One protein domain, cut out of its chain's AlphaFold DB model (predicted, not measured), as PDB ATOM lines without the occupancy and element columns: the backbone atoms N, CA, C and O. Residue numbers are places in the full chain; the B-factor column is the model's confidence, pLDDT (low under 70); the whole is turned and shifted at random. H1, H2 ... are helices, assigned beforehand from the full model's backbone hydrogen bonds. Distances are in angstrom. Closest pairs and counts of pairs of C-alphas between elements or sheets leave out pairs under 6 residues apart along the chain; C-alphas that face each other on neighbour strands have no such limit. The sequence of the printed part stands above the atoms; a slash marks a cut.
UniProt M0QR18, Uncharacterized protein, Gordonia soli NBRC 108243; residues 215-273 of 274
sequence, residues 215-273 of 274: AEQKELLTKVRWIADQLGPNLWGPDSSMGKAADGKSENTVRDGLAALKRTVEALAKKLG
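Overview. This is residues 215 to 273 of the 274 residues of an uncharacterized protein of Gordonia soli NBRC 108243 (UniProt M0QR18). The longest helix, H2, and the helix before it, H1, are two arms that meet near their ends in a wide, open V, with a long loop, residues 232 to 253, bulging from the corner. The arms make the length: residues 215 to 229 of H1 stick out one way, and residues 262 to 273, of which 262 to 272 belong to H2, the other. The printed part has 59 residues, with two named helices in the order H1, H2 and no named strand, and its class is all helix. It is only just extended, close to loose, with a radius of gyration of the C-alphas of 16.0 A and spans of 55 by 27 by 18 A.

Along the chain. Find C-alpha 254 at (17.236, 46.445, 100.000); from there H2, residues 254 to 272, runs 26.8 A to C-alpha 272 at (29.891, 26.956, 86.714). Then go back to C-alpha 215 at (6.428, 74.234, 97.505), where H1, residues 215 to 231, begins its 24.2 A.

Arrangement. Look where H1 ends and H2 begins: the two are close but not clearly touching, and their closest C-alphas, those of Leu 231 and Val 254, are 6.1 A apart. Their lines stand at a steep tilt of 42 degrees, and they run the same way. Their centres are 30.8 A apart. In both H1 and H2, every O i to N i+4 pair is within hydrogen-bond range.

Size, cuts and confidence. The C-alphas farthest apart are those of Ala 215 and Gly 273, at 55.0 A. Without the stretches that stand free, 32 residues remain, spanning 21 by 18 by 14 A. The link from H1 to H2, 22 residues, is long, and the printed part has no cut. The mean pLDDT of the printed part is 83.8; look for low confidence, under 70, at residues 232 to 233.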
ATOM      1  N   ALA A 215       6.827  75.280  98.444       77.31
ATOM      2  CA  ALA A 215       6.428  74.234  97.505       77.31
ATOM      3  C   ALA A 215       7.554  73.207  97.324       77.31
ATOM      4  O   ALA A 215       7.304  72.006  97.415       77.31
ATOM      5  N   GLU A 216       8.791  73.672  97.170       81.94
ATOM      6  CA  GLU A 216       9.983  72.825  97.051       81.94
ATOM      7  C   GLU A 216      10.255  72.027  98.336       81.94
ATOM      8  O   GLU A 216      10.636  70.860  98.275       81.94
ATOM      9  N   GLN A 217       9.989  72.600  99.515       82.88
ATOM     10  CA  GLN A 217      10.088  71.881 100.789       82.88
ATOM     11  C   GLN A 217       9.037  70.765 100.898       82.88
ATOM     12  O   GLN A 217       9.355  69.650 101.325       82.88
ATOM     13  N   LYS A 218       7.784  71.030 100.492       82.19
ATOM     14  CA  LYS A 218       6.717  70.010 100.441       82.19
ATOM     15  C   LYS A 218       7.025  68.918  99.423       82.19
ATOM     16  O   LYS A 218       6.756  67.743  99.683       82.19
ATOM     17  N   GLU A 219       7.591  69.294  98.283       89.25
ATOM     18  CA  GLU A 219       8.011  68.355  97.252       89.25
ATOM     19  C   GLU A 219       9.164  67.472  97.745       89.25
ATOM     20  O   GLU A 219       9.088  66.249  97.622       89.25
ATOM     21  N   LEU A 220      10.184  68.060  98.380       90.94
ATOM     22  CA  LEU A 220      11.289  67.320  98.987       90.94
ATOM     23  C   LEU A 220      10.777  66.328 100.038       90.94
ATOM     24  O   LEU A 220      11.140  65.155  99.994       90.94
ATOM     25  N   LEU A 221       9.900  66.766 100.946       87.81
ATOM     26  CA  LEU A 221       9.314  65.890 101.963       87.81
ATOM     27  C   LEU A 221       8.525  64.732 101.334       87.81
ATOM     28  O   LEU A 221       8.669  63.586 101.759       87.81
ATOM     29  N   THR A 222       7.713  65.021 100.314       92.56
ATOM     30  CA  THR A 222       6.951  64.007  99.572       92.56
ATOM     31  C   THR A 222       7.883  62.983  98.925       92.56
ATOM     32  O   THR A 222       7.680  61.782  99.086       92.56
ATOM     33  N   LYS A 223       8.942  63.441  98.251       91.69
ATOM     34  CA  LYS A 223       9.920  62.571  97.583       91.69
ATOM     35  C   LYS A 223      10.718  61.724  98.574       91.69
ATOM     36  O   LYS A 223      10.902  60.535  98.336       91.69
ATOM     37  N   VAL A 224      11.152  62.299  99.696       90.81
ATOM     38  CA  VAL A 224      11.876  61.560 100.746       90.81
ATOM     39  C   VAL A 224      10.990  60.484 101.370       90.81
ATOM     40  O   VAL A 224      11.455  59.362 101.555       90.81
ATOM     41  N   ARG A 225       9.713  60.785 101.642       86.50
ATOM     42  CA  ARG A 225       8.743  59.785 102.120       86.50
ATOM     43  C   ARG A 225       8.532  58.674 101.106       86.50
ATOM     44  O   ARG A 225       8.629  57.515 101.473       86.50
ATOM     45  N   TRP A 226       8.348  59.026  99.837       86.94
ATOM     46  CA  TRP A 226       8.197  58.035  98.779       86.94
ATOM     47  C   TRP A 226       9.408  57.093  98.703       86.94
ATOM     48  O   TRP A 226       9.235  55.880  98.689       86.94
ATOM     49  N   ILE A 227      10.639  57.620  98.744       84.44
ATOM     50  CA  ILE A 227      11.859  56.794  98.779       84.44
ATOM     51  C   ILE A 227      11.892  55.906 100.030       84.44
ATOM     52  O   ILE A 227      12.246  54.732  99.931       84.44
ATOM     53  N   ALA A 228      11.535  56.447 101.196       81.69
ATOM     54  CA  ALA A 228      11.493  55.689 102.443       81.69
ATOM     55  C   ALA A 228      10.459  54.555 102.395       81.69
ATOM     56  O   ALA A 228      10.753  53.461 102.864       81.69
ATOM     57  N   ASP A 229       9.303  54.778 101.770       79.50
ATOM     58  CA  ASP A 229       8.294  53.739 101.565       79.50
ATOM     59  C   ASP A 229       8.822  52.645 100.623       79.50
ATOM     60  O   ASP A 229       8.599  51.462 100.865       79.50
ATOM     61  N   GLN A 230       9.570  53.006  99.573       77.12
ATOM     62  CA  GLN A 230      10.130  52.025  98.632       77.12
ATOM     63  C   GLN A 230      11.311  51.223  99.204       77.12
ATOM     64  O   GLN A 230      11.467  50.049  98.880       77.12
ATOM     65  N   LEU A 231      12.177  51.850 100.008       77.00
ATOM     66  CA  LEU A 231      13.469  51.278 100.420       77.00
ATOM     67  C   LEU A 231      13.573  50.949 101.915       77.00
ATOM     68  O   LEU A 231      14.605  50.435 102.357       77.00
ATOM     69  N   GLY A 232      12.551  51.292 102.696       68.62
ATOM     70  CA  GLY A 232      12.490  51.067 104.134       68.62
ATOM     71  C   GLY A 232      12.398  49.586 104.526       68.62
ATOM     72  O   GLY A 232      12.467  48.699 103.672       68.62
ATOM     73  N   PRO A 233      12.257  49.287 105.834       69.62
ATOM     74  CA  PRO A 233      11.932  47.933 106.286       69.62
ATOM     75  C   PRO A 233      10.682  47.424 105.558       69.62
ATOM     76  O   PRO A 233       9.857  48.226 105.146       69.62
ATOM     77  N   ASN A 234      10.538  46.111 105.377       70.75
ATOM     78  CA  ASN A 234       9.470  45.546 104.550       70.75
ATOM     79  C   ASN A 234       8.059  45.974 105.023       70.75
ATOM     80  O   ASN A 234       7.508  45.402 105.965       70.75
ATOM     81  N   LEU A 235       7.485  46.971 104.343       70.69
ATOM     82  CA  LEU A 235       6.123  47.479 104.546       70.69
ATOM     83  C   LEU A 235       5.113  46.857 103.564       70.69
ATOM     84  O   LEU A 235       3.910  47.051 103.715       70.69
ATOM     85  N   TRP A 236       5.596  46.102 102.573       74.38
ATOM     86  CA  TRP A 236       4.824  45.608 101.425       74.38
ATOM     87  C   TRP A 236       4.399  44.139 101.567       74.38
ATOM     88  O   TRP A 236       3.804  43.565 100.657       74.38
ATOM     89  N   GLY A 237       4.673  43.533 102.724       76.75
ATOM     90  CA  GLY A 237       4.249  42.179 103.068       76.75
ATOM     91  C   GLY A 237       5.256  41.084 102.688       76.75
ATOM     92  O   GLY A 237       6.336  41.365 102.164       76.75
ATOM     93  N   PRO A 238       4.936  39.810 102.983       80.00
ATOM     94  CA  PRO A 238       5.883  38.693 102.897       80.00
ATOM     95  C   PRO A 238       6.532  38.520 101.518       80.00
ATOM     96  O   PRO A 238       7.721  38.220 101.443       80.00
ATOM     97  N   ASP A 239       5.784  38.781 100.445       79.94
ATOM     98  CA  ASP A 239       6.239  38.598  99.059       79.94
ATOM     99  C   ASP A 239       7.316  39.605  98.631       79.94
ATOM    100  O   ASP A 239       8.040  39.375  97.667       79.94
ATOM    101  N   SER A 240       7.446  40.712  99.366       75.06
ATOM    102  CA  SER A 240       8.477  41.733  99.144       75.06
ATOM    103  C   SER A 240       9.674  41.577 100.090       75.06
ATOM    104  O   SER A 240      10.532  42.457 100.163       75.06
ATOM    105  N   SER A 241       9.734  40.478 100.853       83.25
ATOM    106  CA  SER A 241      10.829  40.224 101.788       83.25
ATOM    107  C   SER A 241      12.137  39.943 101.050       83.25
ATOM    108  O   SER A 241      12.212  39.101 100.158       83.25
ATOM    109  N   MET A 242      13.209  40.591 101.511       83.25
ATOM    110  CA  MET A 242      14.591  40.306 101.105       83.25
ATOM    111  C   MET A 242      15.261  39.267 102.029       83.25
ATOM    112  O   MET A 242      16.489  39.145 102.083       83.25
ATOM    113  N   GLY A 243      14.451  38.523 102.785       82.12
ATOM    114  CA  GLY A 243      14.881  37.575 103.803       82.12
ATOM    115  C   GLY A 243      15.138  38.222 105.163       82.12
ATOM    116  O   GLY A 243      15.057  39.437 105.340       82.12
ATOM    117  N   LYS A 244      15.467  37.379 106.145       84.25
ATOM    118  CA  LYS A 244      15.801  37.807 107.506       84.25
ATOM    119  C   LYS A 244      17.300  38.054 107.670       84.25
ATOM    120  O   LYS A 244      18.122  37.403 107.020       84.25
ATOM    121  N   ALA A 245      17.638  38.963 108.578       78.62
ATOM    122  CA  ALA A 245      18.995  39.155 109.063       78.62
ATOM    123  C   ALA A 245      19.457  37.945 109.897       78.62
ATOM    124  O   ALA A 245      18.681  37.044 110.223       78.62
ATOM    125  N   ALA A 246      20.737  37.934 110.282       79.56
ATOM    126  CA  ALA A 246      21.344  36.840 111.052       79.56
ATOM    127  C   ALA A 246      20.689  36.599 112.429       79.56
ATOM    128  O   ALA A 246      20.842  35.523 113.000       79.56
ATOM    129  N   ASP A 247      19.948  37.578 112.953       81.94
ATOM    130  CA  ASP A 247      19.180  37.461 114.196       81.94
ATOM    131  C   ASP A 247      17.854  36.684 114.036       81.94
ATOM    132  O   ASP A 247      17.168  36.427 115.028       81.94
ATOM    133  N   GLY A 248      17.475  36.336 112.800       81.00
ATOM    134  CA  GLY A 248      16.235  35.642 112.452       81.00
ATOM    135  C   GLY A 248      14.954  36.452 112.681       81.00
ATOM    136  O   GLY A 248      13.859  35.935 112.463       81.00
ATOM    137  N   LYS A 249      15.062  37.708 113.122       79.62
ATOM    138  CA  LYS A 249      13.932  38.553 113.533       79.62
ATOM    139  C   LYS A 249      13.768  39.743 112.597       79.62
ATOM    140  O   LYS A 249      12.658  40.000 112.119       79.62
ATOM    141  N   SER A 250      14.866  40.423 112.299       81.62
ATOM    142  CA  SER A 250      14.881  41.641 111.497       81.62
ATOM    143  C   SER A 250      14.782  41.316 110.006       81.62
ATOM    144  O   SER A 250      15.374  40.347 109.537       81.62
ATOM    145  N   GLU A 251      14.018  42.103 109.251       84.88
ATOM    146  CA  GLU A 251      14.022  42.034 107.784       84.88
ATOM    147  C   GLU A 251      15.315  42.646 107.235       84.88
ATOM    148  O   GLU A 251      15.792  43.664 107.739       84.88
ATOM    149  N   ASN A 252      15.864  42.038 106.188       81.06
ATOM    150  CA  ASN A 252      16.975  42.605 105.436       81.06
ATOM    151  C   ASN A 252      16.529  43.879 104.711       81.06
ATOM    152  O   ASN A 252      15.443  43.930 104.130       81.06
ATOM    153  N   THR A 253      17.392  44.894 104.686       82.69
ATOM    154  CA  THR A 253      17.170  46.068 103.833       82.69
ATOM    155  C   THR A 253      17.368  45.707 102.357       82.69
ATOM    156  O   THR A 253      17.967  44.680 102.023       82.69
ATOM    157  N   VAL A 254      16.954  46.592 101.443       82.62
ATOM    158  CA  VAL A 254      17.236  46.445 100.000       82.62
ATOM    159  C   VAL A 254      18.734  46.236  99.737       82.62
ATOM    160  O   VAL A 254      19.119  45.401  98.915       82.62
ATOM    161  N   ARG A 255      19.598  46.944 100.476       80.88
ATOM    162  CA  ARG A 255      21.058  46.796 100.379       80.88
ATOM    163  C   ARG A 255      21.515  45.401 100.803       80.88
ATOM    164  O   ARG A 255      22.350  44.807 100.120       80.88
ATOM    165  N   ASP A 256      20.982  44.887 101.906       82.06
ATOM    166  CA  ASP A 256      21.344  43.569 102.430       82.06
ATOM    167  C   ASP A 256      20.898  42.451 101.480       82.06
ATOM    168  O   ASP A 256      21.676  41.537 101.195       82.06
ATOM    169  N   GLY A 257      19.692  42.576 100.915       82.44
ATOM    170  CA  GLY A 257      19.165  41.655  99.909       82.44
ATOM    171  C   GLY A 257      19.990  41.643  98.619       82.44
ATOM    172  O   GLY A 257      20.372  40.574  98.145       82.44
ATOM    173  N   LEU A 258      20.362  42.813  98.085       85.12
ATOM    174  CA  LEU A 258      21.247  42.909  96.914       85.12
ATOM    175  C   LEU A 258      22.635  42.315  97.190       85.12
ATOM    176  O   LEU A 258      23.195  41.617  96.342       85.12
ATOM    177  N   ALA A 259      23.188  42.545  98.383       84.88
ATOM    178  CA  ALA A 259      24.461  41.952  98.778       84.88
ATOM    179  C   ALA A 259      24.369  40.419  98.887       84.88
ATOM    180  O   ALA A 259      25.306  39.719  98.499       84.88
ATOM    181  N   ALA A 260      23.247  39.891  99.386       84.81
ATOM    182  CA  ALA A 260      22.986  38.456  99.420       84.81
ATOM    183  C   ALA A 260      22.851  37.869  98.009       84.81
ATOM    184  O   ALA A 260      23.505  36.871  97.709       84.81
ATOM    185  N   LEU A 261      22.094  38.523  97.123       87.00
ATOM    186  CA  LEU A 261      21.961  38.123  95.723       87.00
ATOM    187  C   LEU A 261      23.322  38.086  95.022       87.00
ATOM    188  O   LEU A 261      23.654  37.082  94.396       87.00
ATOM    189  N   LYS A 262      24.142  39.132  95.183       91.12
ATOM    190  CA  LYS A 262      25.499  39.183  94.623       91.12
ATOM    191  C   LYS A 262      26.339  37.986  95.071       91.12
ATOM    192  O   LYS A 262      26.897  37.299  94.223       91.12
ATOM    193  N   ARG A 263      26.386  37.697  96.378       91.38
ATOM    194  CA  ARG A 263      27.129  36.538  96.911       91.38
ATOM    195  C   ARG A 263      26.635  35.219  96.315       91.38
ATOM    196  O   ARG A 263      27.446  34.353  96.002       91.38
ATOM    197  N   THR A 264      25.322  35.072  96.146       90.75
ATOM    198  CA  THR A 264      24.717  33.886  95.527       90.75
ATOM    199  C   THR A 264      25.133  33.748  94.064       90.75
ATOM    200  O   THR A 264      25.552  32.667  93.655       90.75
ATOM    201  N   VAL A 265      25.080  34.834  93.288       93.75
ATOM    202  CA  VAL A 265      25.511  34.850  91.881       93.75
ATOM    203  C   VAL A 265      27.002  34.535  91.758       93.75
ATOM    204  O   VAL A 265      27.374  33.694  90.949       93.75
ATOM    205  N   GLU A 266      27.858  35.128  92.593       94.12
ATOM    206  CA  GLU A 266      29.303  34.851  92.597       94.12
ATOM    207  C   GLU A 266      29.613  33.393  92.956       94.12
ATOM    208  O   GLU A 266      30.474  32.759  92.344       94.12
ATOM    209  N   ALA A 267      28.889  32.825  93.923       93.38
ATOM    210  CA  ALA A 267      29.025  31.418  94.279       93.38
ATOM    211  C   ALA A 267      28.569  30.486  93.143       93.38
ATOM    212  O   ALA A 267      29.171  29.428  92.945       93.38
ATOM    213  N   LEU A 268      27.524  30.865  92.402       93.69
ATOM    214  CA  LEU A 268      27.050  30.131  91.228       93.69
ATOM    215  C   LEU A 268      28.050  30.210  90.074       93.69
ATOM    216  O   LEU A 268      28.402  29.168  89.530       93.69
ATOM    217  N   ALA A 269      28.554  31.400  89.752       92.38
ATOM    218  CA  ALA A 269      29.564  31.606  88.716       92.38
ATOM    219  C   ALA A 269      30.805  30.733  88.976       92.38
ATOM    220  O   ALA A 269      31.177  29.899  88.149       92.38
ATOM    221  N   LYS A 270      31.308  30.756  90.220       93.00
ATOM    222  CA  LYS A 270      32.414  29.895  90.662       93.00
ATOM    223  C   LYS A 270      32.137  28.397  90.484       93.00
ATOM    224  O   LYS A 270      33.056  27.647  90.172       93.00
ATOM    225  N   LYS A 271      30.898  27.940  90.702       91.56
ATOM    226  CA  LYS A 271      30.507  26.533  90.483       91.56
ATOM    227  C   LYS A 271      30.406  26.169  89.002       91.56
ATOM    228  O   LYS A 271      30.627  25.014  88.660       91.56
ATOM    229  N   LEU A 272      30.052  27.132  88.157       92.31
ATOM    230  CA  LEU A 272      29.891  26.956  86.714       92.31
ATOM    231  C   LEU A 272      31.200  27.167  85.934       92.31
ATOM    232  O   LEU A 272      31.236  26.877  84.743       92.31
ATOM    233  N   GLY A 273      32.271  27.621  86.593       85.06
ATOM    234  CA  GLY A 273      33.576  27.841  85.964       85.06
ATOM    235  C   GLY A 273      33.630  29.080  85.065       85.06
ATOM    236  O   GLY A 273      34.461  29.125  84.159       85.06
TER     237      GLY A 273